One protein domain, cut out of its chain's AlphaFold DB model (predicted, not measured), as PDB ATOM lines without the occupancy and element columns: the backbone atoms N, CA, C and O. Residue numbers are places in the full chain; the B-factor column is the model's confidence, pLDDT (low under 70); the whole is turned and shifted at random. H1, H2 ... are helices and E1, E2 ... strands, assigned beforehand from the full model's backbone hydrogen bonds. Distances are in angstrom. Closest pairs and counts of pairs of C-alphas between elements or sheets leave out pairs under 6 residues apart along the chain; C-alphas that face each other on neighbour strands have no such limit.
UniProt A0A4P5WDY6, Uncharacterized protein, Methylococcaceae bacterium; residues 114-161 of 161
ATOM      1  N   LYS A 114     -10.671  24.096 -14.096       58.47
ATOM      2  CA  LYS A 114      -9.507  24.102 -13.207       58.47
ATOM      3  C   LYS A 114      -8.614  25.220 -13.722       58.47
ATOM      4  O   LYS A 114      -8.305  25.223 -14.911       58.47
ATOM      5  N   ILE A 115      -8.305  26.196 -12.872       62.34
ATOM      6  CA  ILE A 115      -7.518  27.367 -13.256       62.34
ATOM      7  C   ILE A 115      -6.154  26.832 -13.697       62.34
ATOM      8  O   ILE A 115      -5.353  26.403 -12.867       62.34
ATOM      9  N   VAL A 116      -5.945  26.747 -15.012       67.69
ATOM     10  CA  VAL A 116      -4.677  26.303 -15.583       67.69
ATOM     11  C   VAL A 116      -3.754  27.503 -15.551       67.69
ATOM     12  O   VAL A 116      -4.039  28.521 -16.179       67.69
ATOM     13  N   GLN A 117      -2.665  27.398 -14.799       71.00
ATOM     14  CA  GLN A 117      -1.621  28.406 -14.835       71.00
ATOM     15  C   GLN A 117      -0.717  28.100 -16.028       71.00
ATOM     16  O   GLN A 117      -0.076  27.049 -16.081       71.00
ATOM     17  N   ILE A 118      -0.717  29.001 -17.006       73.69
ATOM     18  CA  ILE A 118       0.152  28.909 -18.177       73.69
ATOM     19  C   ILE A 118       1.487  29.544 -17.797       73.69
ATOM     20  O   ILE A 118       1.532  30.710 -17.399       73.69
ATOM     21  N   ILE A 119       2.565  28.767 -17.879       75.06
ATOM     22  CA  ILE A 119       3.931  29.257 -17.680       75.06
ATOM     23  C   ILE A 119       4.599  29.262 -19.051       75.06
ATOM     24  O   ILE A 119       4.818  28.208 -19.647       75.06
ATOM     25  N   ASN A 120       4.881  30.464 -19.555       73.94
ATOM     26  CA  ASN A 120       5.619  30.654 -20.797       73.94
ATOM     27  C   ASN A 120       7.122  30.524 -20.507       73.94
ATOM     28  O   ASN A 120       7.643  31.246 -19.652       73.94
ATOM     29  N   ILE A 121       7.780  29.586 -21.192       74.44
ATOM     30  CA  ILE A 121       9.215  29.270 -21.048       74.44
ATOM     31  C   ILE A 121      10.055  30.011 -22.108       74.44
ATOM     32  O   ILE A 121      11.261  29.807 -22.225       74.44
ATOM     33  N   ARG A 122       9.449  30.904 -22.897       75.31
ATOM     34  CA  ARG A 122      10.208  31.751 -23.812       75.31
ATOM     35  C   ARG A 122      10.828  32.939 -23.057       75.31
ATOM     36  O   ARG A 122      10.093  33.672 -22.381       75.31
ATOM     37  N   PRO A 123      12.146  33.180 -23.178       69.06
ATOM     38  CA  PRO A 123      12.740  34.439 -22.747       69.06
ATOM     39  C   PRO A 123      12.109  35.586 -23.550       69.06
ATOM     40  O   PRO A 123      12.031  35.528 -24.775       69.06
ATOM     41  N   LYS A 124      11.581  36.603 -22.857       68.62
ATOM     42  CA  LYS A 124      10.782  37.673 -23.486       68.62
ATOM     43  C   LYS A 124      11.595  38.535 -24.450       68.62
ATOM     44  O   LYS A 124      11.075  38.931 -25.486       68.62
ATOM     45  N   ASP A 125      12.861  38.759 -24.113       71.50
ATOM     46  CA  ASP A 125      13.679  39.801 -24.737       71.50
ATOM     47  C   ASP A 125      14.954  39.250 -25.394       71.50
ATOM     48  O   ASP A 125      15.756  40.010 -25.932       71.50
ATOM     49  N   LYS A 126      15.160  37.927 -25.356       70.75
ATOM     50  CA  LYS A 126      16.371  37.274 -25.862       70.75
ATOM     51  C   LYS A 126      16.030  36.002 -26.629       70.75
ATOM     52  O   LYS A 126      15.203  35.211 -26.190       70.75
ATOM     53  N   THR A 127      16.690  35.797 -27.766       73.19
ATOM     54  CA  THR A 127      16.574  34.560 -28.561       73.19
ATOM     55  C   THR A 127      17.508  33.468 -28.031       73.19
ATOM     56  O   THR A 127      17.224  32.284 -28.187       73.19
ATOM     57  N   TYR A 128      18.608  33.865 -27.391       76.62
ATOM     58  CA  TYR A 128      19.607  32.990 -26.787       76.62
ATOM     59  C   TYR A 128      20.188  33.657 -25.534       76.62
ATOM     60  O   TYR A 128      20.172  34.881 -25.411       76.62
ATOM     61  N   PHE A 129      20.670  32.841 -24.601       82.25
ATOM     62  CA  PHE A 129      21.401  33.305 -23.424       82.25
ATOM     63  C   PHE A 129      22.886  33.403 -23.761       82.25
ATOM     64  O   PHE A 129      23.408  32.545 -24.474       82.25
ATOM     65  N   GLU A 130      23.552  34.450 -23.282       83.50
ATOM     66  CA  GLU A 130      24.967  34.701 -23.595       83.50
ATOM     67  C   GLU A 130      25.907  34.123 -22.533       83.50
ATOM     68  O   GLU A 130      27.063  33.823 -22.826       83.50
ATOM     69  N   THR A 131      25.408  33.924 -21.310       86.81
ATOM     70  CA  THR A 131      26.191  33.437 -20.170       86.81
ATOM     71  C   THR A 131      25.478  32.301 -19.439       86.81
ATOM     72  O   THR A 131      24.250  32.189 -19.460       86.81
ATOM     73  N   GLU A 132      26.250  31.446 -18.762       84.81
ATOM     74  CA  GLU A 132      25.708  30.359 -17.931       84.81
ATOM     75  C   GLU A 132      24.897  30.904 -16.745       84.81
ATOM     76  O   GLU A 132      23.846  30.362 -16.408       84.81
ATOM     77  N   GLU A 133      25.319  32.036 -16.180       85.25
ATOM     78  CA  GLU A 133      24.616  32.721 -15.091       85.25
ATOM     79  C   GLU A 133      23.197  33.147 -15.498       85.25
ATOM     80  O   GLU A 133      22.252  33.003 -14.720       85.25
ATOM     81  N   GLU A 134      23.013  33.622 -16.735       83.12
ATOM     82  CA  GLU A 134      21.692  33.969 -17.266       83.12
ATOM     83  C   GLU A 134      20.790  32.737 -17.410       83.12
ATOM     84  O   GLU A 134      19.594  32.800 -17.112       83.12
ATOM     85  N   VAL A 135      21.360  31.601 -17.822       84.56
ATOM     86  CA  VAL A 135      20.631  30.330 -17.922       84.56
ATOM     87  C   VAL A 135      20.203  29.850 -16.538       84.56
ATOM     88  O   VAL A 135      19.054  29.438 -16.356       84.56
ATOM     89  N   GLU A 136      21.085  29.918 -15.543       87.62
ATOM     90  CA  GLU A 136      20.775  29.510 -14.171       87.62
ATOM     91  C   GLU A 136      19.704  30.399 -13.532       87.62
ATOM     92  O   GLU A 136      18.737  29.891 -12.949       87.62
ATOM     93  N   GLN A 137      19.808  31.718 -13.696       87.38
ATOM     94  CA  GLN A 137      18.797  32.665 -13.222       87.38
ATOM     95  C   GLN A 137      17.440  32.419 -13.888       87.38
ATOM     96  O   GLN A 137      16.408  32.350 -13.222       87.38
ATOM     97  N   TYR A 138      17.426  32.196 -15.200       85.25
ATOM     98  CA  TYR A 138      16.185  31.914 -15.911       85.25
ATOM     99  C   TYR A 138      15.554  30.584 -15.475       85.25
ATOM    100  O   TYR A 138      14.343  30.469 -15.263       85.25
ATOM    101  N   THR A 139      16.391  29.567 -15.277       85.00
ATOM    102  CA  THR A 139      15.950  28.242 -14.839       85.00
ATOM    103  C   THR A 139      15.391  28.280 -13.416       85.00
ATOM    104  O   THR A 139      14.392  27.613 -13.130       85.00
ATOM    105  N   THR A 140      15.998  29.059 -12.518       89.00
ATOM    106  CA  THR A 140      15.485  29.253 -11.152       89.00
ATOM    107  C   THR A 140      14.151  30.001 -11.158       89.00
ATOM    108  O   THR A 140      13.209  29.541 -10.516       89.00
ATOM    109  N   GLU A 141      13.991  31.037 -11.986       87.50
ATOM    110  CA  GLU A 141      12.719  31.757 -12.128       87.50
ATOM    111  C   GLU A 141      11.571  30.844 -12.614       87.50
ATOM    112  O   GLU A 141      10.442  30.909 -12.111       87.50
ATOM    113  N   ILE A 142      11.839  29.955 -13.579       85.75
ATOM    114  CA  ILE A 142      10.846  28.977 -14.053       85.75
ATOM    115  C   ILE A 142      10.502  27.970 -12.956       85.75
ATOM    116  O   ILE A 142       9.321  27.662 -12.758       85.75
ATOM    117  N   LYS A 143      11.508  27.465 -12.231       87.12
ATOM    118  CA  LYS A 143      11.296  26.547 -11.103       87.12
ATOM    119  C   LYS A 143      10.413  27.189 -10.039       87.12
ATOM    120  O   LYS A 143       9.453  26.556  -9.607       87.12
ATOM    121  N   ASP A 144      10.647  28.446  -9.686       88.88
ATOM    122  CA  ASP A 144       9.838  29.154  -8.694       88.88
ATOM    123  C   ASP A 144       8.387  29.337  -9.149       88.88
ATOM    124  O   ASP A 144       7.451  29.112  -8.374       88.88
ATOM    125  N   LYS A 145       8.164  29.668 -10.428       84.56
ATOM    126  CA  LYS A 145       6.812  29.744 -11.010       84.56
ATOM    127  C   LYS A 145       6.098  28.392 -10.969       84.56
ATOM    128  O   LYS A 145       4.912  28.345 -10.638       84.56
ATOM    129  N   LEU A 146       6.813  27.306 -11.264       84.25
ATOM    130  CA  LEU A 146       6.295  25.939 -11.189       84.25
ATOM    131  C   LEU A 146       5.949  25.541  -9.751       84.25
ATOM    132  O   LEU A 146       4.842  25.067  -9.496       84.25
ATOM    133  N   PHE A 147       6.854  25.787  -8.803       86.88
ATOM    134  CA  PHE A 147       6.630  25.503  -7.387       86.88
ATOM    135  C   PHE A 147       5.459  26.301  -6.820       86.88
ATOM    136  O   PHE A 147       4.661  25.760  -6.054       86.88
ATOM    137  N   LYS A 148       5.313  27.569  -7.212       86.06
ATOM    138  CA  LYS A 148       4.169  28.395  -6.818       86.06
ATOM    139  C   LYS A 148       2.856  27.830  -7.360       86.06
ATOM    140  O   LYS A 148       1.903  27.683  -6.602       86.06
ATOM    141  N   ALA A 149       2.818  27.448  -8.635       82.44
ATOM    142  CA  ALA A 149       1.629  26.842  -9.230       82.44
ATOM    143  C   ALA A 149       1.261  25.498  -8.573       82.44
ATOM    144  O   ALA A 149       0.079  25.207  -8.379       82.44
ATOM    145  N   PHE A 150       2.268  24.710  -8.179       81.00
ATOM    146  CA  PHE A 150       2.079  23.465  -7.440       81.00
ATOM    147  C   PHE A 150       1.511  23.705  -6.034       81.00
ATOM    148  O   PHE A 150       0.544  23.048  -5.652       81.00
ATOM    149  N   LYS A 151       2.051  24.681  -5.286       85.38
ATOM    150  CA  LYS A 151       1.520  25.088  -3.971       85.38
ATOM    151  C   LYS A 151       0.070  25.564  -4.054       85.38
ATOM    152  O   LYS A 151      -0.725  25.245  -3.178       85.38
ATOM    153  N   ASP A 152      -0.283  26.263  -5.128       81.19
ATOM    154  CA  ASP A 152      -1.647  26.729  -5.389       81.19
ATOM    155  C   ASP A 152      -2.610  25.597  -5.819       81.19
ATOM    156  O   ASP A 152      -3.788  25.857  -6.077       81.19
ATOM    157  N   GLY A 153      -2.135  24.351  -5.963       75.94
ATOM    158  CA  GLY A 153      -2.938  23.211  -6.426       75.94
ATOM    159  C   GLY A 153      -3.420  23.347  -7.877       75.94
ATOM    160  O   GLY A 153      -4.378  22.684  -8.290       75.94
ATOM    161  N   LYS A 154      -2.787  24.227  -8.663       78.81
ATOM    162  CA  LYS A 154      -3.172  24.522 -10.047       78.81
ATOM    163  C   LYS A 154      -2.521  23.531 -11.001       78.81
ATOM    164  O   LYS A 154      -1.380  23.109 -10.832       78.81
ATOM    165  N   ARG A 155      -3.250  23.179 -12.063       74.62
ATOM    166  CA  ARG A 155      -2.654  22.449 -13.188       74.62
ATOM    167  C   ARG A 155      -1.778  23.416 -13.974       74.62
ATOM    168  O   ARG A 155      -2.227  24.510 -14.309       74.62
ATOM    169  N   VAL A 156      -0.557  23.001 -14.280       78.56
ATOM    170  CA  VAL A 156       0.374  23.791 -15.084       78.56
ATOM    171  C   VAL A 156       0.324  23.315 -16.527       78.56
ATOM    172  O   VAL A 156       0.371  22.113 -16.785       78.56
ATOM    173  N   ARG A 157       0.265  24.261 -17.466       77.88
ATOM    174  CA  ARG A 157       0.582  24.013 -18.873       77.88
ATOM    175  C   ARG A 157       1.842  24.797 -19.214       77.88
ATOM    176  O   ARG A 157       1.881  26.011 -19.020       77.88
ATOM    177  N   LEU A 158       2.859  24.085 -19.682       78.56
ATOM    178  CA  LEU A 158       4.078  24.684 -20.206       78.56
ATOM    179  C   LEU A 158       3.869  24.972 -21.692       78.56
ATOM    180  O   LEU A 158       3.464  24.075 -22.433       78.56
ATOM    181  N   GLU A 159       4.109  26.211 -22.110       75.44
ATOM    182  CA  GLU A 159       4.059  26.606 -23.518       75.44
ATOM    183  C   GLU A 159       5.444  27.084 -23.966       75.44
ATOM    184  O   GLU A 159       6.054  27.954 -23.341       75.44
ATOM    185  N   PHE A 160       5.922  26.470 -25.048       66.31
ATOM    186  CA  PHE A 160       7.118  26.846 -25.791       66.31
ATOM    187  C   PHE A 160       6.613  27.461 -27.103       66.31
ATOM    188  O   PHE A 160       6.193  26.725 -27.994       66.31
ATOM    189  N   GLN A 161       6.521  28.790 -27.165       59.22
ATOM    190  CA  GLN A 161       6.132  29.529 -28.375       59.22
ATOM    191  C   GLN A 161       7.350  30.024 -29.140       59.22
ATOM    192  O   GLN A 161       8.259  30.585 -28.489       59.22
TER     193      GLN A 161
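Overview. This is residues 114 to 161 of the 161 residues of an uncharacterized protein of Methylococcaceae bacterium (UniProt A0A4P5WDY6). One long helix, H1, packs with its residues 142 to 150 on a small ribbon of two parallel strands, E1 and E2, while residues 130 to 137, of which 132 to 137 belong to H1, stick out beyond the ribbon. A long link leads out from E1, and H1 folds back from it towards the strands. The printed part has 48 residues, with one named helix and two named strands in the order E1, H1, E2; the sheet's order is E1, E2, and the class is mixed, helices and strands. The whole is loose, with a radius of gyration of the C-alphas of 12.0 A, and flat, spanning 37 by 20 by 11 A.

Along the chain. E1 is residues 116 to 120, beginning at C-alpha 116 (-4.677, 26.303, -15.583), and is 12.3 A long from first to last C-alpha. H1 is residues 132 to 151, 28.4 A long, from C-alpha 132 at (25.708, 30.359, -17.931). E2 is residues 155 to 159, 13.0 A long, ending at C-alpha 159 (4.059, 26.606, -23.518).

Arrangement. E1 and E2 are parallel neighbours, with 28 degrees between their directions. C-alphas 118 and 157 face each other at 5.0 A; N 117 and O 155, at 3.0 A, are within hydrogen-bond range, as are N 157 and O 117, at 3.1 A. E1, H1 and E2 form a strand-helix-strand unit, two parallel neighbour strands with a helix between them along the chain, and its crossover is right-handed. The closest C-alphas of E1 and H1 are those of Gln 117 and Ala 149, 6.7 A apart. Those of H1 and E2 are of Ala 149 and Val 156, also 6.7 A apart. In H1 every O i to N i+4 pair is within hydrogen-bond range.

Size, cuts and confidence. The two C-alphas farthest apart are those of Lys 114 and Thr 131, at 37.5 A. The printed part has no cut and ends at residue 161, the chain's last. The link from E1 to H1, 11 residues, is long; that from H1 to E2, 3 residues, is tight. The mean pLDDT of the printed part is 78.6, and residues 114 to 116, 123 to 124 and 160 to 161 of the model are under 70.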